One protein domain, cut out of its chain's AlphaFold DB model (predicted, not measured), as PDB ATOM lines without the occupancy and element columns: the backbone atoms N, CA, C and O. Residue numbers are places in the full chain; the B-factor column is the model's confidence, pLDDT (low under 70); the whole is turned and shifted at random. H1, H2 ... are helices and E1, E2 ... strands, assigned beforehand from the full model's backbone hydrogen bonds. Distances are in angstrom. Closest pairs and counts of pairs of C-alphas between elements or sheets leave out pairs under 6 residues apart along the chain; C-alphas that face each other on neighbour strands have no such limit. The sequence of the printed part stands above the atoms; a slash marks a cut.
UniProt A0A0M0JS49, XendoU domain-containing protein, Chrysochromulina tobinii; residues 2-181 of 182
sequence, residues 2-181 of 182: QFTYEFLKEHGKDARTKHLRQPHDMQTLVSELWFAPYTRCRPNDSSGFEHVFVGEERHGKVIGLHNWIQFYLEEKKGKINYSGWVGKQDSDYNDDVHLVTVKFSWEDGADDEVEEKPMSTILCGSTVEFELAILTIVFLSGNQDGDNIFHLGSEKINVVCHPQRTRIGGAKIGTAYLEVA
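Overview. This is residues 2 to 181 of the 182 residues of the protein "XendoU domain-containing protein" of Chrysochromulina tobinii (UniProt A0A0M0JS49). Two strongly twisted sheets of three strands stand only partly face to face, their strands crossed, and meet where E2 and E3 come up to E6. The sheet E1 E2 E3 curls round one helix, H5; the sheet E4 E5 E6 has H6 across one face, with H1 side by side with H6 and H4 beside the edge strand E6. The printed part has 180 residues, with six named helices and six named strands in the order H1 H2 H3 H4 H5 E1 E2 E3 H6 E4 E5 E6; the class is mixed. Both sheets, in the orders E1 E2 E3 and E4 E5 E6, are antiparallel. The whole is compact, with a radius of gyration of the C-alphas of 16.7 A and spans of 46 by 44 by 26 A.

Arrangement. H1, residues 2 to 11, and H2, residues 15 to 19, only just touch, and only at the corner, with 3 pairs of C-alphas within 8 A, the closest those of Lys 9 and Thr 17 at 5.9 A. H3, residues 23 to 34, only just touches H1, with 3 pairs and only at their ends, the closest C-alphas being those of Tyr 5 and Met 26, 6.4 A apart; their lines are about perpendicular at 85 degrees. H4, residues 48 to 54, only just touches H3, with 3 pairs, the closest C-alphas being those of Trp 34 and Gly 48, 4.5 A apart. H5, residues 68 to 76, is close to H4 but not clearly touching, the C-alphas of Val 54 and Gln 70 being closest at 6.3 A. E1, residues 80 to 86, E2, residues 98 to 106, and E3, residues 117 to 124, form a meander, each strand the antiparallel neighbour of the one before. N 83 and O 103 of the hairpin E1 and E2 are 2.8 A apart, and N 102 and O 120 of the hairpin E2 and E3 2.8 A, within hydrogen-bond range. E2 bends by 66 degrees at residue 103, and this sheet curls round H5. H6, residues 128 to 141, touches H1 at a shallow tilt of 7 degrees, the same way, the closest C-alphas being those of Thr 4 and Ala 133 at 6.0 A. E4, residues 149 to 152, E5, residues 155 to 164, and E6, residues 172 to 180, form a second meander. N 150 and O 157 of the hairpin E4 and E5 are 3.0 A apart, and N 160 and O 177 of the hairpin E5 and E6 3.0 A. H6 is on one face of this sheet, two layers, at a height of 8.5 A, and runs across the strands at 69 degrees to E5 on the local plane. H4 is on the sheet at 6.0 A, over none of its strands; H3 only grazes it with residues 29 to 34. The two sheets form a sandwich, two sheets face to face, their strands at 54 degrees; the closest C-alphas of E3 and E6 are those of Thr 121 and Glu 179, 5.8 A apart. Each O i to N i+4 pair is within hydrogen-bond range in H1, H3, H4, H5 and H6; H2 has 0 of 1, but 2 of 2 from O i to N i+3.

Along the chain. H1 begins at C-alpha 2 (25.611, -14.039, 108.107) and spans 14.2 A, and H3 spans 16.5 A. H6 begins at C-alpha 128 (38.875, -14.544, 102.164) and spans 19.8 A. E2 spans 21.7 A, E5 28.2 A and E6 24.0 A, E6 ending at C-alpha 180 (35.282, -21.600, 84.736).

Size, cuts and confidence. The two C-alphas farthest apart are those of Asp 92 and Ile 168, 49.4 A. The printed part has no cut. The links H3 to H4, H4 to H5 and E1 to E2 are long. The mean pLDDT of the printed part is 90.8, and residues 87 to 95 are under 70.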
ATOM      1  N   GLN A   2      27.010 -13.954 107.635       95.06
ATOM      2  CA  GLN A   2      25.611 -14.039 108.107       95.06
ATOM      3  C   GLN A   2      24.681 -14.687 107.069       95.06
ATOM      4  O   GLN A   2      23.899 -15.567 107.407       95.06
ATOM      5  N   PHE A   3      24.818 -14.299 105.795       96.19
ATOM      6  CA  PHE A   3      24.078 -14.918 104.695       96.19
ATOM      7  C   PHE A   3      24.302 -16.434 104.636       96.19
ATOM      8  O   PHE A   3      23.346 -17.197 104.595       96.19
ATOM      9  N   THR A   4      25.561 -16.875 104.707       97.31
ATOM     10  CA  THR A   4      25.935 -18.295 104.719       97.31
ATOM     11  C   THR A   4      25.240 -19.069 105.833       97.31
ATOM     12  O   THR A   4      24.756 -20.173 105.602       97.31
ATOM     13  N   TYR A   5      25.182 -18.494 107.034       97.69
ATOM     14  CA  TYR A   5      24.514 -19.104 108.179       97.69
ATOM     15  C   TYR A   5      23.012 -19.301 107.935       97.69
ATOM     16  O   TYR A   5      22.511 -20.409 108.124       97.69
ATOM     17  N   GLU A   6      22.306 -18.263 107.477       97.56
ATOM     18  CA  GLU A   6      20.866 -18.374 107.198       97.56
ATOM     19  C   GLU A   6      20.589 -19.319 106.023       97.56
ATOM     20  O   GLU A   6      19.726 -20.189 106.125       97.56
ATOM     21  N   PHE A   7      21.388 -19.237 104.955       97.56
ATOM     22  CA  PHE A   7      21.277 -20.127 103.801       97.56
ATOM     23  C   PHE A   7      21.419 -21.600 104.204       97.56
ATOM     24  O   PHE A   7      20.617 -22.441 103.805       97.56
ATOM     25  N   LEU A   8      22.427 -21.939 105.013       98.12
ATOM     26  CA  LEU A   8      22.686 -23.327 105.408       98.12
ATOM     27  C   LEU A   8      21.644 -23.889 106.374       98.12
ATOM     28  O   LEU A   8      21.422 -25.100 106.375       98.12
ATOM     29  N   LYS A   9      20.992 -23.039 107.171       96.94
ATOM     30  CA  LYS A   9      19.861 -23.458 108.008       96.94
ATOM     31  C   LYS A   9      18.672 -23.917 107.178       96.94
ATOM     32  O   LYS A   9      18.006 -24.873 107.562       96.94
ATOM     33  N   GLU A  10      18.413 -23.238 106.067       96.75
ATOM     34  CA  GLU A  10      17.257 -23.519 105.218       96.75
ATOM     35  C   GLU A  10      17.555 -24.579 104.147       96.75
ATOM     36  O   GLU A  10      16.730 -25.455 103.889       96.75
ATOM     37  N   HIS A  11      18.747 -24.539 103.551       96.94
ATOM     38  CA  HIS A  11      19.086 -25.310 102.349       96.94
ATOM     39  C   HIS A  11      20.230 -26.315 102.542       96.94
ATOM     40  O   HIS A  11      20.597 -27.028 101.604       96.94
ATOM     41  N   GLY A  12      20.819 -26.387 103.738       96.94
ATOM     42  CA  GLY A  12      21.892 -27.330 104.038       96.94
ATOM     43  C   GLY A  12      21.440 -28.787 103.902       96.94
ATOM     44  O   GLY A  12      20.393 -29.175 104.420       96.94
ATOM     45  N   LYS A  13      22.245 -29.603 103.215       96.12
ATOM     46  CA  LYS A  13      21.985 -31.041 103.022       96.12
ATOM     47  C   LYS A  13      22.769 -31.910 104.003       96.12
ATOM     48  O   LYS A  13      22.328 -33.009 104.339       96.12
ATOM     49  N   ASP A  14      23.918 -31.426 104.468       95.81
ATOM     50  CA  ASP A  14      24.732 -32.098 105.477       95.81
ATOM     51  C   ASP A  14      24.005 -32.139 106.832       95.81
ATOM     52  O   ASP A  14      23.434 -31.149 107.283       95.81
ATOM     53  N   ALA A  15      24.034 -33.281 107.524       94.94
ATOM     54  CA  ALA A  15      23.340 -33.442 108.802       94.94
ATOM     55  C   ALA A  15      23.773 -32.414 109.864       94.94
ATOM     56  O   ALA A  15      22.960 -32.045 110.716       94.94
ATOM     57  N   ARG A  16      25.013 -31.912 109.794       95.25
ATOM     58  CA  ARG A  16      25.552 -30.897 110.711       95.25
ATOM     59  C   ARG A  16      24.803 -29.568 110.622       95.25
ATOM     60  O   ARG A  16      24.695 -28.879 111.634       95.25
ATOM     61  N   THR A  17      24.220 -29.224 109.469       96.56
ATOM     62  CA  THR A  17      23.490 -27.954 109.314       96.56
ATOM     63  C   THR A  17      22.196 -27.914 110.127       96.56
ATOM     64  O   THR A  17      21.766 -26.843 110.546       96.56
ATOM     65  N   LYS A  18      21.620 -29.078 110.465       95.38
ATOM     66  CA  LYS A  18      20.423 -29.197 111.324       95.38
ATOM     67  C   LYS A  18      20.661 -28.732 112.764       95.38
ATOM     68  O   LYS A  18      19.707 -28.529 113.515       95.38
ATOM     69  N   HIS A  19      21.923 -28.589 113.161       94.50
ATOM     70  CA  HIS A  19      22.322 -28.154 114.497       94.50
ATOM     71  C   HIS A  19      22.661 -26.658 114.570       94.50
ATOM     72  O   HIS A  19      22.997 -26.181 115.647       94.50
ATOM     73  N   LEU A  20      22.521 -25.906 113.471       96.25
ATOM     74  CA  LEU A  20      22.780 -24.466 113.420       96.25
ATOM     75  C   LEU A  20      21.642 -23.664 114.076       96.25
ATOM     76  O   LEU A  20      20.719 -23.195 113.408       96.25
ATOM     77  N   ARG A  21      21.696 -23.488 115.400       94.94
ATOM     78  CA  ARG A  21      20.674 -22.769 116.187       94.94
ATOM     79  C   ARG A  21      21.069 -21.328 116.474       94.94
ATOM     80  O   ARG A  21      20.200 -20.467 116.565       94.94
ATOM     81  N   GLN A  22      22.364 -21.070 116.598       95.56
ATOM     82  CA  GLN A  22      22.952 -19.771 116.905       95.56
ATOM     83  C   GLN A  22      24.169 -19.505 116.005       95.56
ATOM     84  O   GLN A  22      24.797 -20.454 115.531       95.56
ATOM     85  N   PRO A  23      24.571 -18.236 115.802       92.94
ATOM     86  CA  PRO A  23      25.776 -17.906 115.038       92.94
ATOM     87  C   PRO A  23      27.052 -18.603 115.548       92.94
ATOM     88  O   PRO A  23      27.939 -18.929 114.763       92.94
ATOM     89  N   HIS A  24      27.131 -18.888 116.851       95.38
ATOM     90  CA  HIS A  24      28.256 -19.618 117.438       95.38
ATOM     91  C   HIS A  24      28.356 -21.081 116.958       95.38
ATOM     92  O   HIS A  24      29.462 -21.596 116.787       95.38
ATOM     93  N   ASP A  25      27.230 -21.736 116.660       96.56
ATOM     94  CA  ASP A  25      27.233 -23.097 116.103       96.56
ATOM     95  C   ASP A  25      27.882 -23.104 114.714       96.56
ATOM     96  O   ASP A  25      28.653 -24.001 114.378       96.56
ATOM     97  N   MET A  26      27.624 -22.056 113.922       95.56
ATOM     98  CA  MET A  26      28.255 -21.871 112.616       95.56
ATOM     99  C   MET A  26      29.753 -21.626 112.746       95.56
ATOM    100  O   MET A  26      30.532 -22.198 111.991       95.56
ATOM    101  N   GLN A  27      30.172 -20.806 113.712       95.31
ATOM    102  CA  GLN A  27      31.591 -20.580 113.978       95.31
ATOM    103  C   GLN A  27      32.302 -21.891 114.333       95.31
ATOM    104  O   GLN A  27      33.374 -22.162 113.795       95.31
ATOM    105  N   THR A  28      31.693 -22.715 115.189       96.75
ATOM    106  CA  THR A  28      32.225 -24.035 115.560       96.75
ATOM    107  C   THR A  28      32.311 -24.951 114.342       96.75
ATOM    108  O   THR A  28      33.379 -25.486 114.062       96.75
ATOM    109  N   LEU A  29      31.237 -25.054 113.552       97.06
ATOM    110  CA  LEU A  29      31.208 -25.890 112.350       97.06
ATOM    111  C   LEU A  29      32.250 -25.455 111.311       97.06
ATOM    112  O   LEU A  29      32.999 -26.288 110.809       97.06
ATOM    113  N   VAL A  30      32.338 -24.159 111.005       97.06
ATOM    114  CA  VAL A  30      33.371 -23.617 110.105       97.06
ATOM    115  C   VAL A  30      34.758 -23.927 110.656       97.06
ATOM    116  O   VAL A  30      35.631 -24.350 109.903       97.06
ATOM    117  N   SER A  31      34.952 -23.790 111.969       97.00
ATOM    118  CA  SER A  31      36.249 -24.066 112.583       97.00
ATOM    119  C   SER A  31      36.654 -25.532 112.448       97.00
ATOM    120  O   SER A  31      37.797 -25.837 112.107       97.00
ATOM    121  N   GLU A  32      35.708 -26.446 112.646       96.31
ATOM    122  CA  GLU A  32      35.924 -27.882 112.466       96.31
ATOM    123  C   GLU A  32      36.185 -28.271 111.006       96.31
ATOM    124  O   GLU A  32      37.015 -29.142 110.741       96.31
ATOM    125  N   LEU A  33      35.485 -27.647 110.058       97.44
ATOM    126  CA  LEU A  33      35.624 -27.944 108.631       97.44
ATOM    127  C   LEU A  33      36.960 -27.479 108.057       97.44
ATOM    128  O   LEU A  33      37.545 -28.194 107.242       97.44
ATOM    129  N   TRP A  34      37.405 -26.289 108.462       97.69
ATOM    130  CA  TRP A  34      38.535 -25.601 107.844       97.69
ATOM    131  C   TRP A  34      39.839 -25.739 108.618       97.69
ATOM    132  O   TRP A  34      40.878 -25.894 107.987       97.69
ATOM    133  N   PHE A  35      39.806 -25.703 109.952       96.56
ATOM    134  CA  PHE A  35      41.025 -25.594 110.767       96.56
ATOM    135  C   PHE A  35      41.340 -26.844 111.582       96.56
ATOM    136  O   PHE A  35      42.477 -27.016 112.013       96.56
ATOM    137  N   ALA A  36      40.369 -27.728 111.828       95.19
ATOM    138  CA  ALA A  36      40.669 -28.932 112.587       95.19
ATOM    139  C   ALA A  36      41.601 -29.838 111.765       95.19
ATOM    140  O   ALA A  36      41.213 -30.266 110.671       95.19
ATOM    141  N   PRO A  37      42.760 -30.244 112.306       94.31
ATOM    142  CA  PRO A  37      43.756 -30.960 111.530       94.31
ATOM    143  C   PRO A  37      43.266 -32.355 111.134       94.31
ATOM    144  O   PRO A  37      42.468 -32.994 111.834       94.31
ATOM    145  N   TYR A  38      43.727 -32.835 109.992       93.88
ATOM    146  CA  TYR A  38      43.520 -34.191 109.510       93.88
ATOM    147  C   TYR A  38      44.835 -34.758 108.966       93.88
ATOM    148  O   TYR A  38      45.825 -34.053 108.821       93.88
ATOM    149  N   THR A  39      44.853 -36.061 108.689       90.00
ATOM    150  CA  THR A  39      46.006 -36.744 108.090       90.00
ATOM    151  C   THR A  39      45.877 -36.777 106.575       90.00
ATOM    152  O   THR A  39      44.927 -37.381 106.066       90.00
ATOM    153  N   ARG A  40      46.861 -36.216 105.870       84.00
ATOM    154  CA  ARG A  40      47.111 -36.471 104.441       84.00
ATOM    155  C   ARG A  40      48.357 -37.328 104.232       84.00
ATOM    156  O   ARG A  40      48.267 -38.336 103.531       84.00
ATOM    157  N   CYS A  41      49.476 -36.986 104.870       83.94
ATOM    158  CA  CYS A  41      50.733 -37.741 104.793       83.94
ATOM    159  C   CYS A  41      51.188 -38.224 106.176       83.94
ATOM    160  O   CYS A  41      51.520 -39.397 106.359       83.94
ATOM    161  N   ARG A  42      51.190 -37.323 107.159       85.38
ATOM    162  CA  ARG A  42      51.558 -37.558 108.560       85.38
ATOM    163  C   ARG A  42      50.364 -37.272 109.481       85.38
ATOM    164  O   ARG A  42      49.389 -36.646 109.074       85.38
ATOM    165  N   PRO A  43      50.360 -37.773 110.725       86.62
ATOM    166  CA  PRO A  43      49.270 -37.479 111.650       86.62
ATOM    167  C   PRO A  43      49.081 -35.967 111.847       86.62
ATOM    168  O   PRO A  43      50.022 -35.306 112.272       86.62
ATOM    169  N   ASN A  44      47.865 -35.459 111.595       85.94
ATOM    170  CA  ASN A  44      47.478 -34.059 111.817       85.94
ATOM    171  C   ASN A  44      48.377 -33.031 111.109       85.94
ATOM    172  O   ASN A  44      48.769 -32.040 111.717       85.94
ATOM    173  N   ASP A  45      48.724 -33.294 109.852       88.69
ATOM    174  CA  ASP A  45      49.697 -32.520 109.076       88.69
ATOM    175  C   ASP A  45      49.087 -31.497 108.117       88.69
ATOM    176  O   ASP A  45      49.831 -30.793 107.446       88.69
ATOM    177  N   SER A  46      47.759 -31.451 108.011       93.06
ATOM    178  CA  SER A  46      47.054 -30.577 107.077       93.06
ATOM    179  C   SER A  46      45.668 -30.209 107.605       93.06
ATOM    180  O   SER A  46      45.087 -30.889 108.462       93.06
ATOM    181  N   SER A  47      45.114 -29.140 107.051       95.69
ATOM    182  CA  SER A  47      43.761 -28.647 107.271       95.69
ATOM    183  C   SER A  47      43.190 -28.096 105.962       95.69
ATOM    184  O   SER A  47      43.921 -27.826 105.007       95.69
ATOM    185  N   GLY A  48      41.867 -27.929 105.895       95.88
ATOM    186  CA  GLY A  48      41.229 -27.401 104.687       95.88
ATOM    187  C   GLY A  48      41.688 -25.976 104.378       95.88
ATOM    188  O   GLY A  48      41.834 -25.607 103.216       95.88
ATOM    189  N   PHE A  49      41.953 -25.181 105.418       96.56
ATOM    190  CA  PHE A  49      42.435 -23.815 105.263       96.56
ATOM    191  C   PHE A  49      43.864 -23.766 104.727       96.56
ATOM    192  O   PHE A  49      44.126 -23.010 103.794       96.56
ATOM    193  N   GLU A  50      44.770 -24.580 105.278       94.75
ATOM    194  CA  GLU A  50      46.147 -24.674 104.781       94.75
ATOM    195  C   GLU A  50      46.151 -25.068 103.305       94.75
ATOM    196  O   GLU A  50      46.684 -24.342 102.470       94.75
ATOM    197  N   HIS A  51      45.429 -26.129 102.955       93.44
ATOM    198  CA  HIS A  51      45.382 -26.623 101.586       93.44
ATOM    199  C   HIS A  51      44.823 -25.597 100.579       93.44
ATOM    200  O   HIS A  51      45.390 -25.399  99.501       93.44
ATOM    201  N   VAL A  52      43.706 -24.936 100.905       94.06
ATOM    202  CA  VAL A  52      43.004 -24.037  99.971       94.06
ATOM    203  C   VAL A  52      43.622 -22.636  99.931       94.06
ATOM    204  O   VAL A  52      43.872 -22.108  98.843       94.06
ATOM    205  N   PHE A  53      43.868 -22.034 101.099       95.38
ATOM    206  CA  PHE A  53      44.239 -20.619 101.218       95.38
ATOM    207  C   PHE A  53      45.738 -20.386 101.393       95.38
ATOM    208  O   PHE A  53      46.251 -19.431 100.819       95.38
ATOM    209  N   VAL A  54      46.440 -21.222 102.165       93.94
ATOM    210  CA  VAL A  54      47.894 -21.068 102.386       93.94
ATOM    211  C   VAL A  54      48.693 -21.688 101.237       93.94
ATOM    212  O   VAL A  54      49.724 -21.151 100.832       93.94
ATOM    213  N   GLY A  55      48.175 -22.774 100.671       88.50
ATOM    214  CA  GLY A  55      48.882 -23.597  99.704       88.50
ATOM    215  C   GLY A  55      49.652 -24.724 100.377       88.50
ATOM    216  O   GLY A  55      50.125 -24.603 101.503       88.50
ATOM    217  N   GLU A  56      49.756 -25.833  99.656       87.69
ATOM    218  CA  GLU A  56      50.547 -26.994 100.044       87.69
ATOM    219  C   GLU A  56      51.390 -27.426  98.849       87.69
ATOM    220  O   GLU A  56      50.883 -27.529  97.722       87.69
ATOM    221  N   GLU A  57      52.659 -27.697  99.119       86.06
ATOM    222  CA  GLU A  57      53.577 -28.375  98.221       86.06
ATOM    223  C   GLU A  57      53.790 -29.813  98.698       86.06
ATOM    224  O   GLU A  57      53.758 -30.125  99.894       86.06
ATOM    225  N   ARG A  58      53.961 -30.727  97.748       83.88
ATOM    226  CA  ARG A  58      54.295 -32.112  98.042       83.88
ATOM    227  C   ARG A  58      55.213 -32.673  96.971       83.88
ATOM    228  O   ARG A  58      54.742 -32.943  95.867       83.88
ATOM    229  N   HIS A  59      56.454 -32.981  97.347       84.06
ATOM    230  CA  HIS A  59      57.457 -33.546  96.442       84.06
ATOM    231  C   HIS A  59      57.683 -32.622  95.239       84.06
ATOM    232  O   HIS A  59      57.540 -33.059  94.098       84.06
ATOM    233  N   GLY A  60      57.894 -31.332  95.497       84.56
ATOM    234  CA  GLY A  60      58.040 -30.299  94.471       84.56
ATOM    235  C   GLY A  60      56.726 -29.857  93.831       84.56
ATOM    236  O   GLY A  60      56.675 -28.845  93.139       84.56
ATOM    237  N   LYS A  61      55.629 -30.599  94.020       87.81
ATOM    238  CA  LYS A  61      54.363 -30.328  93.340       87.81
ATOM    239  C   LYS A  61      53.426 -29.483  94.185       87.81
ATOM    240  O   LYS A  61      52.937 -29.929  95.222       87.81
ATOM    241  N   VAL A  62      53.050 -28.317  93.667       89.12
ATOM    242  CA  VAL A  62      52.003 -27.477  94.264       89.12
ATOM    243  C   VAL A  62      50.634 -28.139  94.078       89.12
ATOM    244  O   VAL A  62      50.115 -28.247  92.962       89.12
ATOM    245  N   ILE A  63      50.028 -28.581  95.179       88.12
ATOM    246  CA  ILE A  63      48.723 -29.268  95.190       88.12
ATOM    247  C   ILE A  63      47.571 -28.372  95.665       88.12
ATOM    248  O   ILE A  63      46.414 -28.740  95.477       88.12
ATOM    249  N   GLY A  64      47.883 -27.211  96.248       87.69
ATOM    250  CA  GLY A  64      46.922 -26.208  96.721       87.69
ATOM    251  C   GLY A  64      47.154 -24.831  96.091       87.69
ATOM    252  O   GLY A  64      47.582 -24.743  94.943       87.69
ATOM    253  N   LEU A  65      46.918 -23.760  96.853       91.06
ATOM    254  CA  LEU A  65      47.173 -22.358  96.470       91.06
ATOM    255  C   LEU A  65      46.225 -21.861  95.364       91.06
ATOM    256  O   LEU A  65      46.563 -21.792  94.178       91.06
ATOM    257  N   HIS A  66      45.012 -21.504  95.789       90.94
ATOM    258  CA  HIS A  66      43.959 -20.938  94.936       90.94
ATOM    259  C   HIS A  66      43.563 -19.508  95.332       90.94
ATOM    260  O   HIS A  66      42.706 -18.902  94.694       90.94
ATOM    261  N   ASN A  67      44.196 -18.953  96.369       95.06
ATOM    262  CA  ASN A  67      43.862 -17.641  96.902       95.06
ATOM    263  C   ASN A  67      44.795 -16.544  96.371       95.06
ATOM    264  O   ASN A  67      46.019 -16.652  96.465       95.06
ATOM    265  N   TRP A  68      44.209 -15.455  95.869       95.38
ATOM    266  CA  TRP A  68      44.964 -14.370  95.237       95.38
ATOM    267  C   TRP A  68      45.839 -13.584  96.220       95.38
ATOM    268  O   TRP A  68      46.899 -13.096  95.834       95.38
ATOM    269  N   ILE A  69      45.427 -13.471  97.489       96.69
ATOM    270  CA  ILE A  69      46.207 -12.759  98.510       96.69
ATOM    271  C   ILE A  69      47.485 -13.541  98.785       96.69
ATOM    272  O   ILE A  69      48.570 -12.963  98.765       96.69
ATOM    273  N   GLN A  70      47.366 -14.851  99.000       96.00
ATOM    274  CA  GLN A  70      48.525 -15.709  99.210       96.00
ATOM    275  C   GLN A  70      49.433 -15.736  97.981       96.00
ATOM    276  O   GLN A  70      50.643 -15.571  98.124       96.00
ATOM    277  N   PHE A  71      48.858 -15.846  96.780       96.12
ATOM    278  CA  PHE A  71      49.617 -15.756  95.533       96.12
ATOM    279  C   PHE A  71      50.440 -14.462  95.471       96.12
ATOM    280  O   PHE A  71      51.658 -14.504  95.323       96.12
ATOM    281  N   TYR A  72      49.803 -13.309  95.683       96.62
ATOM    282  CA  TYR A  72      50.481 -12.012  95.695       96.62
ATOM    283  C   TYR A  72      51.588 -11.932  96.757       96.62
ATOM    284  O   TYR A  72      52.669 -11.401  96.499       96.62
ATOM    285  N   LEU A  73      51.342 -12.440  97.968       97.06
ATOM    286  CA  LEU A  73      52.328 -12.396  99.047       97.06
ATOM    287  C   LEU A  73      53.559 -13.256  98.744       97.06
ATOM    288  O   LEU A  73      54.672 -12.829  99.050       97.06
ATOM    289  N   GLU A  74      53.379 -14.437  98.159       96.56
ATOM    290  CA  GLU A  74      54.479 -15.336  97.798       96.56
ATOM    291  C   GLU A  74      55.230 -14.849  96.548       96.56
ATOM    292  O   GLU A  74      56.462 -14.879  96.523       96.56
ATOM    293  N   GLU A  75      54.529 -14.283  95.563       96.31
ATOM    294  CA  GLU A  75      55.145 -13.600  94.416       96.31
ATOM    295  C   GLU A  75      55.996 -12.412  94.873       96.31
ATOM    296  O   GLU A  75      57.163 -12.287  94.502       96.31
ATOM    297  N   LYS A  76      55.473 -11.586  95.783       97.12
ATOM    298  CA  LYS A  76      56.213 -10.453  96.355       97.12
ATOM    299  C   LYS A  76      57.469 -10.878  97.124       97.12
ATOM    300  O   LYS A  76      58.415 -10.098  97.223       97.12
ATOM    301  N   LYS A  77      57.485 -12.088  97.687       96.44
ATOM    302  CA  LYS A  77      58.665 -12.671  98.347       96.44
ATOM    303  C   LYS A  77      59.676 -13.255  97.353       96.44
ATOM    304  O   LYS A  77      60.737 -13.689  97.790       96.44
ATOM    305  N   GLY A  78      59.361 -13.276  96.058       95.25
ATOM    306  CA  GLY A  78      60.169 -13.923  95.026       95.25
ATOM    307  C   GLY A  78      60.068 -15.448  95.040       95.25
ATOM    308  O   GLY A  78      60.930 -16.099  94.467       95.25
ATOM    309  N   LYS A  79      59.054 -16.012  95.710       95.00
ATOM    310  CA  LYS A  79      58.847 -17.464  95.809       95.00
ATOM    311  C   LYS A  79      57.968 -18.018  94.698       95.00
ATOM    312  O   LYS A  79      58.074 -19.191  94.374       95.00
ATOM    313  N   ILE A  80      57.077 -17.203  94.137       95.81
ATOM    314  CA  ILE A  80      56.294 -17.586  92.960       95.81
ATOM    315  C   ILE A  80      56.983 -17.071  91.703       95.81
ATOM    316  O   ILE A  80      57.305 -15.887  91.607       95.81
ATOM    317  N   ASN A  81      57.139 -17.959  90.724       95.00
ATOM    318  CA  ASN A  81      57.522 -17.615  89.365       95.00
ATOM    319  C   ASN A  81      56.326 -17.843  88.431       95.00
ATOM    320  O   ASN A  81      55.939 -18.980  88.159       95.00
ATOM    321  N   TYR A  82      55.715 -16.751  87.973       94.81
ATOM    322  CA  TYR A  82      54.560 -16.772  87.081       94.81
ATOM    323  C   TYR A  82      54.974 -17.049  85.628       94.81
ATOM    324  O   TYR A  82      55.729 -16.286  85.025       94.81
ATOM    325  N   SER A  83      54.417 -18.107  85.038       93.62
ATOM    326  CA  SER A  83      54.741 -18.563  83.678       93.62
ATOM    327  C   SER A  83      53.713 -18.152  82.620       93.62
ATOM    328  O   SER A  83      53.933 -18.387  81.430       93.62
ATOM    329  N   GLY A  84      52.569 -17.590  83.021       91.19
ATOM    330  CA  GLY A  84      51.497 -17.192  82.110       91.19
ATOM    331  C   GLY A  84      50.100 -17.570  82.600       91.19
ATOM    332  O   GLY A  84      49.913 -18.161  83.664       91.19
ATOM    333  N   TRP A  85      49.098 -17.214  81.804       88.31
ATOM    334  CA  TRP A  85      47.692 -17.532  82.038       88.31
ATOM    335  C   TRP A  85      47.158 -18.458  80.940       88.31
ATOM    336  O   TRP A  85      47.753 -18.592  79.869       88.31
ATOM    337  N   VAL A  86      46.046 -19.130  81.228       78.81
ATOM    338  CA  VAL A  86      45.409 -20.125  80.358       78.81
ATOM    339  C   VAL A  86      43.895 -19.893  80.361       78.81
ATOM    340  O   VAL A  86      43.337 -19.458  81.363       78.81
ATOM    341  N   GLY A  87      43.213 -20.224  79.263       69.50
ATOM    342  CA  GLY A  87      41.748 -20.213  79.183       69.50
ATOM    343  C   GLY A  87      41.181 -19.009  78.436       69.50
ATOM    344  O   GLY A  87      41.878 -18.377  77.648       69.50
ATOM    345  N   LYS A  88      39.891 -18.727  78.633       61.41
ATOM    346  CA  LYS A  88      39.291 -17.453  78.227       61.41
ATOM    347  C   LYS A  88      39.533 -16.461  79.357       61.41
ATOM    348  O   LYS A  88      39.072 -16.694  80.466       61.41
ATOM    349  N   GLN A  89      40.259 -15.392  79.065       61.53
ATOM    350  CA  GLN A  89      40.171 -14.159  79.833       61.53
ATOM    351  C   GLN A  89      39.262 -13.208  79.075       61.53
ATOM    352  O   GLN A  89      39.247 -13.218  77.838       61.53
ATOM    353  N   ASP A  90      38.527 -12.402  79.826       52.72
ATOM    354  CA  ASP A  90      37.854 -11.242  79.285       52.72
ATOM    355  C   ASP A  90      38.850 -10.385  78.499       52.72
ATOM    356  O   ASP A  90      39.916 -10.010  78.994       52.72
ATOM    357  N   SER A  91      38.523 -10.119  77.241       49.31
ATOM    358  CA  SER A  91      39.330  -9.253  76.391       49.31
ATOM    359  C   SER A  91      39.096  -7.767  76.671       49.31
ATOM    360  O   SER A  91      39.894  -6.955  76.199       49.31
ATOM    361  N   ASP A  92      38.021  -7.402  77.382       55.97
ATOM    362  CA  ASP A  92      37.622  -6.005  77.587       55.97
ATOM    363  C   ASP A  92      37.672  -5.505  79.046       55.97
ATOM    364  O   ASP A  92      37.509  -4.303  79.266       55.97
ATOM    365  N   TYR A  93      38.050  -6.364  80.007       54.22
ATOM    366  CA  TYR A  93      38.187  -6.046  81.441       54.22
ATOM    367  C   TYR A  93      36.907  -5.463  82.072       54.22
ATOM    368  O   TYR A  93      36.981  -4.787  83.105       54.22
ATOM    369  N   ASN A  94      35.749  -5.679  81.453       61.00
ATOM    370  CA  ASN A  94      34.466  -5.171  81.920       61.00
ATOM    371  C   ASN A  94      33.703  -6.200  82.766       61.00
ATOM    372  O   ASN A  94      32.649  -5.870  83.317       61.00
ATOM    373  N   ASP A  95      34.228  -7.418  82.892       64.94
ATOM    374  CA  ASP A  95      33.643  -8.434  83.753       64.94
ATOM    375  C   ASP A  95      33.666  -8.011  85.226       64.94
ATOM    376  O   ASP A  95      34.665  -7.551  85.786       64.94
ATOM    377  N   ASP A  96      32.533  -8.234  85.884       77.00
ATOM    378  CA  ASP A  96      32.339  -8.042  87.320       77.00
ATOM    379  C   ASP A  96      33.024  -9.130  88.168       77.00
ATOM    380  O   ASP A  96      32.999  -9.073  89.402       77.00
ATOM    381  N   VAL A  97      33.658 -10.110  87.514       82.88
ATOM    382  CA  VAL A  97      34.343 -11.245  88.133       82.88
ATOM    383  C   VAL A  97      35.695 -11.483  87.480       82.88
ATOM    384  O   VAL A  97      35.802 -11.769  86.295       82.88
ATOM    385  N   HIS A  98      36.752 -11.448  88.286       86.88
ATOM    386  CA  HIS A  98      38.116 -11.663  87.812       86.88
ATOM    387  C   HIS A  98      38.598 -13.069  88.168       86.88
ATOM    388  O   HIS A  98      39.346 -13.258  89.127       86.88
ATOM    389  N   LEU A  99      38.149 -14.067  87.407       88.00
ATOM    390  CA  LEU A  99      38.584 -15.452  87.571       88.00
ATOM    391  C   LEU A  99      39.705 -15.767  86.572       88.00
ATOM    392  O   LEU A  99      39.487 -15.784  85.364       88.00
ATOM    393  N   VAL A 100      40.920 -16.004  87.066       88.50
ATOM    394  CA  VAL A 100      42.103 -16.199  86.215       88.50
ATOM    395  C   VAL A 100      42.717 -17.566  86.459       88.50
ATOM    396  O   VAL A 100      43.087 -17.897  87.584       88.50
ATOM    397  N   THR A 101      42.886 -18.352  85.396       90.25
ATOM    398  CA  THR A 101      43.675 -19.586  85.448       90.25
ATOM    399  C   THR A 101      45.126 -19.285  85.095       90.25
ATOM    400  O   THR A 101      45.434 -18.857  83.985       90.25
ATOM    401  N   VAL A 102      46.027 -19.509  86.049       91.88
ATOM    402  CA  VAL A 102      47.463 -19.231  85.939       91.88
ATOM    403  C   VAL A 102      48.304 -20.503  85.962       91.88
ATOM    404  O   VAL A 102      47.886 -21.543  86.477       91.88
ATOM    405  N   LYS A 103      49.517 -20.381  85.429       93.88
ATOM    406  CA  LYS A 103      50.591 -21.372  85.456       93.88
ATOM    407  C   LYS A 103      51.789 -20.765  86.181       93.88
ATOM    408  O   LYS A 103      52.177 -19.642  85.862       93.88
ATOM    409  N   PHE A 104      52.345 -21.465  87.164       94.56
ATOM    410  CA  PHE A 104      53.446 -20.950  87.986       94.56
ATOM    411  C   PHE A 104      54.209 -22.074  88.688       94.56
ATOM    412  O   PHE A 104      53.656 -23.153  88.894       94.56
ATOM    413  N   SER A 105      55.446 -21.813  89.106       94.19
ATOM    414  CA  SER A 105      56.134 -22.600  90.140       94.19
ATOM    415  C   SER A 105      56.142 -21.832  91.465       94.19
ATOM    416  O   SER A 105      56.048 -20.601  91.472       94.19
ATOM    417  N   TRP A 106      56.211 -22.548  92.586       93.88
ATOM    418  CA  TRP A 106      56.239 -21.964  93.926       93.88
ATOM    419  C   TRP A 106      57.306 -22.639  94.781       93.88
ATOM    420  O   TRP A 106      57.185 -23.813  95.076       93.88
ATOM    421  N   GLU A 107      58.333 -21.889  95.166       91.50
ATOM    422  CA  GLU A 107      59.407 -22.336  96.053       91.50
ATOM    423  C   GLU A 107      59.047 -22.004  97.503       91.50
ATOM    424  O   GLU A 107      59.419 -20.955  98.052       91.50
ATOM    425  N   ASP A 108      58.281 -22.883  98.150       81.69
ATOM    426  CA  ASP A 108      57.886 -22.669  99.544       81.69
ATOM    427  C   ASP A 108      59.054 -22.908 100.529       81.69
ATOM    428  O   ASP A 108      59.086 -22.294 101.608       81.69
ATOM    429  N   GLY A 109      60.071 -23.660 100.085       80.25
ATOM    430  CA  GLY A 109      61.276 -24.049 100.817       80.25
ATOM    431  C   GLY A 109      61.264 -25.492 101.342       80.25
ATOM    432  O   GLY A 109      62.134 -25.830 102.148       80.25
ATOM    433  N   ALA A 110      60.287 -26.315 100.949       79.62
ATOM    434  CA  ALA A 110      60.135 -27.702 101.384       79.62
ATOM    435  C   ALA A 110      60.943 -28.704 100.549       79.62
ATOM    436  O   ALA A 110      61.503 -29.636 101.131       79.62
ATOM    437  N   ASP A 111      61.023 -28.517  99.231       83.38
ATOM    438  CA  ASP A 111      61.759 -29.386  98.309       83.38
ATOM    439  C   ASP A 111      62.778 -28.576  97.467       83.38
ATOM    440  O   ASP A 111      62.581 -27.397  97.181       83.38
ATOM    441  N   ASP A 112      63.901 -29.208  97.088       78.31
ATOM    442  CA  ASP A 112      64.989 -28.568  96.316       78.31
ATOM    443  C   ASP A 112      64.629 -28.356  94.830       78.31
ATOM    444  O   ASP A 112      65.237 -27.534  94.141       78.31
ATOM    445  N   GLU A 113      63.658 -29.119  94.325       82.06
ATOM    446  CA  GLU A 113      63.155 -29.047  92.956       82.06
ATOM    447  C   GLU A 113      61.646 -28.821  92.991       82.06
ATOM    448  O   GLU A 113      60.910 -29.622  93.564       82.06
ATOM    449  N   VAL A 114      61.187 -27.753  92.337       84.81
ATOM    450  CA  VAL A 114      59.770 -27.395  92.277       84.81
ATOM    451  C   VAL A 114      59.221 -27.659  90.883       84.81
ATOM    452  O   VAL A 114      59.725 -27.155  89.876       84.81
ATOM    453  N   GLU A 115      58.141 -28.427  90.829       87.75
ATOM    454  CA  GLU A 115      57.352 -28.636  89.629       87.75
ATOM    455  C   GLU A 115      56.461 -27.423  89.353       87.75
ATOM    456  O   GLU A 115      55.813 -26.843  90.228       87.75
ATOM    457  N   GLU A 116      56.356 -27.072  88.081       89.19
ATOM    458  CA  GLU A 116      55.413 -26.060  87.640       89.19
ATOM    459  C   GLU A 116      53.971 -26.579  87.762       89.19
ATOM    460  O   GLU A 116      53.604 -27.618  87.203       89.19
ATOM    461  N   LYS A 117      53.114 -25.823  88.451       90.06
ATOM    462  CA  LYS A 117      51.679 -26.085  88.498       90.06
ATOM    463  C   LYS A 117      51.069 -25.700  87.147       90.06
ATOM    464  O   LYS A 117      51.069 -24.517  86.797       90.06
ATOM    465  N   PRO A 118      50.507 -26.659  86.384       87.06
ATOM    466  CA  PRO A 118      50.068 -26.394  85.016       87.06
ATOM    467  C   PRO A 118      48.826 -25.501  84.954       87.06
ATOM    468  O   PRO A 118      48.656 -24.766  83.986       87.06
ATOM    469  N   MET A 119      47.951 -25.589  85.962       88.12
ATOM    470  CA  MET A 119      46.718 -24.813  86.062       88.12
ATOM    471  C   MET A 119      46.359 -24.578  87.531       88.12
ATOM    472  O   MET A 119      46.240 -25.526  88.310       88.12
ATOM    473  N   SER A 120      46.132 -23.320  87.894       89.94
ATOM    474  CA  SER A 120      45.453 -22.924  89.126       89.94
ATOM    475  C   SER A 120      44.499 -21.793  88.816       89.94
ATOM    476  O   SER A 120      44.929 -20.751  88.330       89.94
ATOM    477  N   THR A 121      43.217 -21.984  89.092       90.94
ATOM    478  CA  THR A 121      42.249 -20.901  88.971       90.94
ATOM    479  C   THR A 121      42.189 -20.117  90.273       90.94
ATOM    480  O   THR A 121      42.095 -20.710  91.351       90.94
ATOM    481  N   ILE A 122      42.291 -18.795  90.152       92.44
ATOM    482  CA  ILE A 122      42.364 -17.828  91.242       92.44
ATOM    483  C   ILE A 122      41.279 -16.777  91.010       92.44
ATOM    484  O   ILE A 122      41.176 -16.216  89.918       92.44
ATOM    485  N   LEU A 123      40.477 -16.503  92.039       93.19
ATOM    486  CA  LEU A 123      39.538 -15.385  92.035       93.19
ATOM    487  C   LEU A 123      40.259 -14.140  92.558       93.19
ATOM    488  O   LEU A 123      40.626 -14.083  93.726       93.19
ATOM    489  N   CYS A 124      40.493 -13.158  91.697       92.19
ATOM    490  CA  CYS A 124      41.215 -11.938  92.040       92.19
ATOM    491  C   CYS A 124      40.268 -10.872  92.606       92.19
ATOM    492  O   CYS A 124      39.199 -10.614  92.060       92.19
ATOM    493  N   GLY A 125      40.683 -10.213  93.693       92.06
ATOM    494  CA  GLY A 125      39.933  -9.110  94.310       92.06
ATOM    495  C   GLY A 125      38.826  -9.537  95.282       92.06
ATOM    496  O   GLY A 125      38.223  -8.682  95.929       92.06
ATOM    497  N   SER A 126      38.589 -10.840  95.452       93.81
ATOM    498  CA  SER A 126      37.692 -11.384  96.478       93.81
ATOM    499  C   SER A 126      38.228 -11.177  97.895       93.81
ATOM    500  O   SER A 126      39.424 -11.014  98.134       93.81
ATOM    501  N   THR A 127      37.344 -11.239  98.887       95.81
ATOM    502  CA  THR A 127      37.763 -11.389 100.283       95.81
ATOM    503  C   THR A 127      37.930 -12.871 100.620       95.81
ATOM    504  O   THR A 127      37.223 -13.725 100.083       95.81
ATOM    505  N   VAL A 128      38.802 -13.186 101.587       95.25
ATOM    506  CA  VAL A 128      38.875 -14.544 102.164       95.25
ATOM    507  C   VAL A 128      37.510 -14.970 102.701       95.25
ATOM    508  O   VAL A 128      37.124 -16.122 102.569       95.25
ATOM    509  N   GLU A 129      36.748 -14.036 103.275       96.94
ATOM    510  CA  GLU A 129      35.399 -14.289 103.779       96.94
ATOM    511  C   GLU A 129      34.424 -14.724 102.674       96.94
ATOM    512  O   GLU A 129      33.643 -15.648 102.896       96.94
ATOM    513  N   PHE A 130      34.493 -14.116 101.488       96.44
ATOM    514  CA  PHE A 130      33.676 -14.496 100.339       96.44
ATOM    515  C   PHE A 130      33.997 -15.916  99.854       96.44
ATOM    516  O   PHE A 130      33.094 -16.745  99.713       96.44
ATOM    517  N   GLU A 131      35.279 -16.225  99.646       96.44
ATOM    518  CA  GLU A 131      35.711 -17.560  99.215       96.44
ATOM    519  C   GLU A 131      35.386 -18.618 100.281       96.44
ATOM    520  O   GLU A 131      34.800 -19.658  99.984       96.44
ATOM    521  N   LEU A 132      35.666 -18.332 101.556       97.31
ATOM    522  CA  LEU A 132      35.331 -19.225 102.665       97.31
ATOM    523  C   LEU A 132      33.819 -19.492 102.718       97.31
ATOM    524  O   LEU A 132      33.402 -20.636 102.916       97.31
ATOM    525  N   ALA A 133      32.995 -18.460 102.511       97.81
ATOM    526  CA  ALA A 133      31.542 -18.572 102.476       97.81
ATOM    527  C   ALA A 133      31.072 -19.510 101.361       97.81
ATOM    528  O   ALA A 133      30.363 -20.476 101.649       97.81
ATOM    529  N   ILE A 134      31.458 -19.251 100.110       96.88
ATOM    530  CA  ILE A 134      30.941 -20.001  98.958       96.88
ATOM    531  C   ILE A 134      31.397 -21.461  98.974       96.88
ATOM    532  O   ILE A 134      30.585 -22.367  98.772       96.88
ATOM    533  N   LEU A 135      32.660 -21.706  99.330       97.56
ATOM    534  CA  LEU A 135      33.214 -23.054  99.435       97.56
ATOM    535  C   LEU A 135      32.548 -23.838 100.582       97.56
ATOM    536  O   LEU A 135      32.235 -25.017 100.421       97.56
ATOM    537  N   THR A 136      32.237 -23.180 101.706       98.19
ATOM    538  CA  THR A 136      31.482 -23.800 102.815       98.19
ATOM    539  C   THR A 136      30.042 -24.127 102.416       98.19
ATOM    540  O   THR A 136      29.547 -25.207 102.749       98.19
ATOM    541  N   ILE A 137      29.364 -23.221 101.697       97.69
ATOM    542  CA  ILE A 137      28.001 -23.452 101.195       97.69
ATOM    543  C   ILE A 137      27.982 -24.701 100.328       97.69
ATOM    544  O   ILE A 137      27.201 -25.621 100.585       97.69
ATOM    545  N   VAL A 138      28.860 -24.753  99.329       97.88
ATOM    546  CA  VAL A 138      28.903 -25.860  98.375       97.88
ATOM    547  C   VAL A 138      29.288 -27.162  99.069       97.88
ATOM    548  O   VAL A 138      28.651 -28.183  98.832       97.88
ATOM    549  N   PHE A 139      30.229 -27.136 100.010       98.12
ATOM    550  CA  PHE A 139      30.580 -28.327 100.777       98.12
ATOM    551  C   PHE A 139      29.399 -28.911 101.576       98.12
ATOM    552  O   PHE A 139      29.265 -30.130 101.666       98.12
ATOM    553  N   LEU A 140      28.535 -28.069 102.154       97.81
ATOM    554  CA  LEU A 140      27.445 -28.503 103.043       97.81
ATOM    555  C   LEU A 140      26.073 -28.649 102.360       97.81
ATOM    556  O   LEU A 140      25.141 -29.193 102.960       97.81
ATOM    557  N   SER A 141      25.908 -28.153 101.132       97.19
ATOM    558  CA  SER A 141      24.623 -28.161 100.406       97.19
ATOM    559  C   SER A 141      24.719 -28.614  98.943       97.19
ATOM    560  O   SER A 141      23.700 -28.965  98.335       97.19
ATOM    561  N   GLY A 142      25.923 -28.632  98.378       95.56
ATOM    562  CA  GLY A 142      26.205 -29.017  97.000       95.56
ATOM    563  C   GLY A 142      26.494 -30.508  96.818       95.56
ATOM    564  O   GLY A 142      26.181 -31.344  97.669       95.56
ATOM    565  N   ASN A 143      27.062 -30.827  95.663       95.06
ATOM    566  CA  ASN A 143      27.568 -32.132  95.277       95.06
ATOM    567  C   ASN A 143      29.070 -32.208  95.587       95.06
ATOM    568  O   ASN A 143      29.885 -31.621  94.879       95.06
ATOM    569  N   GLN A 144      29.427 -32.907  96.664       94.19
ATOM    570  CA  GLN A 144      30.826 -33.226  96.959       94.19
ATOM    571  C   GLN A 144      31.358 -34.204  95.902       94.19
ATOM    572  O   GLN A 144      30.653 -35.145  95.545       94.19
ATOM    573  N   ASP A 145      32.589 -34.001  95.428       94.25
ATOM    574  CA  ASP A 145      33.210 -34.783  94.341       94.25
ATOM    575  C   ASP A 145      32.483 -34.700  92.981       94.25
ATOM    576  O   ASP A 145      32.691 -35.542  92.106       94.25
ATOM    577  N   GLY A 146      31.652 -33.676  92.771       93.38
ATOM    578  CA  GLY A 146      31.007 -33.424  91.486       93.38
ATOM    579  C   GLY A 146      30.786 -31.942  91.210       93.38
ATOM    580  O   GLY A 146      31.252 -31.080  91.953       93.38
ATOM    581  N   ASP A 147      30.066 -31.659  90.126       93.81
ATOM    582  CA  ASP A 147      29.885 -30.289  89.646       93.81
ATOM    583  C   ASP A 147      28.844 -29.512  90.460       93.81
ATOM    584  O   ASP A 147      27.752 -30.006  90.764       93.81
ATOM    585  N   ASN A 148      29.175 -28.254  90.748       96.69
ATOM    586  CA  ASN A 148      28.313 -27.259  91.371       96.69
ATOM    587  C   ASN A 148      28.347 -25.997  90.516       96.69
ATOM    588  O   ASN A 148      29.146 -25.091  90.748       96.69
ATOM    589  N   ILE A 149      27.482 -25.965  89.503       96.00
ATOM    590  CA  ILE A 149      27.437 -24.895  88.511       96.00
ATOM    591  C   ILE A 149      26.546 -23.754  88.992       96.00
ATOM    592  O   ILE A 149      25.382 -23.973  89.337       96.00
ATOM    593  N   PHE A 150      27.065 -22.532  88.960       92.50
ATOM    594  CA  PHE A 150      26.303 -21.325  89.268       92.50
ATOM    595  C   PHE A 150      26.879 -20.107  88.545       92.50
ATOM    596  O   PHE A 150      27.942 -20.165  87.929       92.50
ATOM    597  N   HIS A 151      26.141 -19.003  88.600       91.50
ATOM    598  CA  HIS A 151      26.594 -17.722  88.082       91.50
ATOM    599  C   HIS A 151      27.200 -16.903  89.215       91.50
ATOM    600  O   HIS A 151      26.556 -16.699  90.248       91.50
ATOM    601  N   LEU A 152      28.429 -16.445  89.016       89.75
ATOM    602  CA  LEU A 152      29.032 -15.390  89.809       89.75
ATOM    603  C   LEU A 152      29.125 -14.187  88.880       89.75
ATOM    604  O   LEU A 152      29.836 -14.252  87.887       89.75
ATOM    605  N   GLY A 153      28.346 -13.141  89.157       87.06
ATOM    606  CA  GLY A 153      28.215 -12.030  88.219       87.06
ATOM    607  C   GLY A 153      27.759 -12.495  86.833       87.06
ATOM    608  O   GLY A 153      26.787 -13.251  86.705       87.06
ATOM    609  N   SER A 154      28.487 -12.065  85.810       84.56
ATOM    610  CA  SER A 154      28.347 -12.498  84.415       84.56
ATOM    611  C   SER A 154      28.927 -13.894  84.128       84.56
ATOM    612  O   SER A 154      28.487 -14.563  83.186       84.56
ATOM    613  N   GLU A 155      29.824 -14.386  84.980       85.12
ATOM    614  CA  GLU A 155      30.593 -15.605  84.752       85.12
ATOM    615  C   GLU A 155      29.871 -16.873  85.215       85.12
ATOM    616  O   GLU A 155      29.340 -16.974  86.327       85.12
ATOM    617  N   LYS A 156      29.881 -17.900  84.359       90.31
ATOM    618  CA  LYS A 156      29.389 -19.240  84.699       90.31
ATOM    619  C   LYS A 156      30.545 -20.049  85.279       90.31
ATOM    620  O   LYS A 156      31.482 -20.403  84.563       90.31
ATOM    621  N   ILE A 157      30.457 -20.387  86.558       92.06
ATOM    622  CA  ILE A 157      31.540 -21.049  87.283       92.06
ATOM    623  C   ILE A 157      31.105 -22.386  87.874       92.06
ATOM    624  O   ILE A 157      29.918 -22.648  88.080       92.06
ATOM    625  N   ASN A 158      32.088 -23.242  88.123       95.12
ATOM    626  CA  ASN A 158      31.964 -24.477  88.880       95.12
ATOM    627  C   ASN A 158      32.706 -24.303  90.210       95.12
ATOM    628  O   ASN A 158      33.869 -23.896  90.212       95.12
ATOM    629  N   VAL A 159      32.067 -24.620  91.339       96.25
ATOM    630  CA  VAL A 159      32.810 -24.841  92.592       96.25
ATOM    631  C   VAL A 159      33.044 -26.316  92.772       96.25
ATOM    632  O   VAL A 159      32.122 -27.101  93.002       96.25
ATOM    633  N   VAL A 160      34.318 -26.660  92.744       94.94
ATOM    634  CA  VAL A 160      34.787 -28.001  93.028       94.94
ATOM    635  C   VAL A 160      35.062 -28.094  94.519       94.94
ATOM    636  O   VAL A 160      35.723 -27.229  95.098       94.94
ATOM    637  N   CYS A 161      34.567 -29.152  95.159       95.44
ATOM    638  CA  CYS A 161      34.936 -29.487  96.524       95.44
ATOM    639  C   CYS A 161      35.139 -30.999  96.682       95.44
ATOM    640  O   CYS A 161      34.314 -31.812  96.267       95.44
ATOM    641  N   HIS A 162      36.247 -31.362  97.320       95.31
ATOM    642  CA  HIS A 162      36.632 -32.730  97.623       95.31
ATOM    643  C   HIS A 162      36.715 -32.903  99.144       95.31
ATOM    644  O   HIS A 162      37.489 -32.194  99.807       95.31
ATOM    645  N   PRO A 163      35.930 -33.820  99.729       96.31
ATOM    646  CA  PRO A 163      35.940 -34.072 101.155       96.31
ATOM    647  C   PRO A 163      37.178 -34.864 101.575       96.31
ATOM    648  O   PRO A 163      37.474 -35.935 101.046       96.31
ATOM    649  N   GLN A 164      37.844 -34.399 102.628       95.69
ATOM    650  CA  GLN A 164      38.829 -35.201 103.340       95.69
ATOM    651  C   GLN A 164      38.119 -36.030 104.413       95.69
ATOM    652  O   GLN A 164      37.612 -35.508 105.411       95.69
ATOM    653  N   ARG A 165      38.083 -37.350 104.214       93.56
ATOM    654  CA  ARG A 165      37.518 -38.281 105.198       93.56
ATOM    655  C   ARG A 165      38.474 -38.435 106.379       93.56
ATOM    656  O   ARG A 165      39.673 -38.641 106.202       93.56
ATOM    657  N   THR A 166      37.929 -38.370 107.587       89.06
ATOM    658  CA  THR A 166      38.669 -38.556 108.839       89.06
ATOM    659  C   THR A 166      38.251 -39.862 109.513       89.06
ATOM    660  O   THR A 166      37.162 -40.381 109.278       89.06
ATOM    661  N   ARG A 167      39.121 -40.423 110.366       83.62
ATOM    662  CA  ARG A 167      38.780 -41.613 111.176       83.62
ATOM    663  C   ARG A 167      37.722 -41.321 112.239       83.62
ATOM    664  O   ARG A 167      36.963 -42.211 112.599       83.62
ATOM    665  N   ILE A 168      37.735 -40.103 112.774       80.50
ATOM    666  CA  ILE A 168      36.841 -39.635 113.831       80.50
ATOM    667  C   ILE A 168      36.209 -38.330 113.347       80.50
ATOM    668  O   ILE A 168      36.912 -37.459 112.830       80.50
ATOM    669  N   GLY A 169      34.895 -38.206 113.528       83.00
ATOM    670  CA  GLY A 169      34.119 -37.045 113.095       83.00
ATOM    671  C   GLY A 169      33.614 -37.138 111.653       83.00
ATOM    672  O   GLY A 169      33.766 -38.156 110.978       83.00
ATOM    673  N   GLY A 170      32.954 -36.068 111.210       89.62
ATOM    674  CA  GLY A 170      32.492 -35.922 109.830       89.62
ATOM    675  C   GLY A 170      33.625 -35.544 108.875       89.62
ATOM    676  O   GLY A 170      34.697 -35.117 109.297       89.62
ATOM    677  N   ALA A 171      33.362 -35.662 107.573       94.81
ATOM    678  CA  ALA A 171      34.301 -35.211 106.554       94.81
ATOM    679  C   ALA A 171      34.585 -33.706 106.681       94.81
ATOM    680  O   ALA A 171      33.688 -32.910 106.993       94.81
ATOM    681  N   LYS A 172      35.833 -33.343 106.406       96.38
ATOM    682  CA  LYS A 172      36.337 -31.967 106.399       96.38
ATOM    683  C   LYS A 172      36.571 -31.508 104.967       96.38
ATOM    684  O   LYS A 172      36.530 -32.323 104.042       96.38
ATOM    685  N   ILE A 173      36.827 -30.220 104.781       96.88
ATOM    686  CA  ILE A 173      37.207 -29.704 103.466       96.88
ATOM    687  C   ILE A 173      38.631 -30.170 103.185       96.88
ATOM    688  O   ILE A 173      39.534 -29.878 103.959       96.88
ATOM    689  N   GLY A 174      38.802 -30.951 102.121       94.56
ATOM    690  CA  GLY A 174      40.115 -31.372 101.652       94.56
ATOM    691  C   GLY A 174      40.640 -30.379 100.631       94.56
ATOM    692  O   GLY A 174      41.592 -29.658 100.898       94.56
ATOM    693  N   THR A 175      40.014 -30.359  99.461       93.19
ATOM    694  CA  THR A 175      40.363 -29.463  98.354       93.19
ATOM    695  C   THR A 175      39.110 -28.723  97.934       93.19
ATOM    696  O   THR A 175      38.050 -29.336  97.836       93.19
ATOM    697  N   ALA A 176      39.196 -27.417  97.709       95.19
ATOM    698  CA  ALA A 176      38.069 -26.635  97.229       95.19
ATOM    699  C   ALA A 176      38.569 -25.429  96.433       95.19
ATOM    700  O   ALA A 176      39.501 -24.758  96.872       95.19
ATOM    701  N   TYR A 177      37.987 -25.182  95.265       93.38
ATOM    702  CA  TYR A 177      38.366 -24.071  94.391       93.38
ATOM    703  C   TYR A 177      37.241 -23.740  93.407       93.38
ATOM    704  O   TYR A 177      36.304 -24.517  93.215       93.38
ATOM    705  N   LEU A 178      37.339 -22.558  92.803       93.69
ATOM    706  CA  LEU A 178      36.460 -22.096  91.736       93.69
ATOM    707  C   LEU A 178      37.151 -22.351  90.396       93.69
ATOM    708  O   LEU A 178      38.356 -22.135  90.277       93.69
ATOM    709  N   GLU A 179      36.402 -22.752  89.380       90.44
ATOM    710  CA  GLU A 179      36.877 -22.823  87.997       90.44
ATOM    711  C   GLU A 179      35.811 -22.319  87.020       90.44
ATOM    712  O   GLU A 179      34.624 -22.276  87.347       90.44
ATOM    713  N   VAL A 180      36.225 -21.936  85.811       86.88
ATOM    714  CA  VAL A 180      35.282 -21.600  84.736       86.88
ATOM    715  C   VAL A 180      34.512 -22.865  84.358       86.88
ATOM    716  O   VAL A 180      35.116 -23.905  84.079       86.88
ATOM    717  N   ALA A 181      33.181 -22.790  84.343       86.50
ATOM    718  CA  ALA A 181      32.355 -23.922  83.946       86.50
ATOM    719  C   ALA A 181      32.544 -24.226  82.453       86.50
ATOM    720  O   ALA A 181      32.581 -23.317  81.622       86.50
TER     721      ALA A 181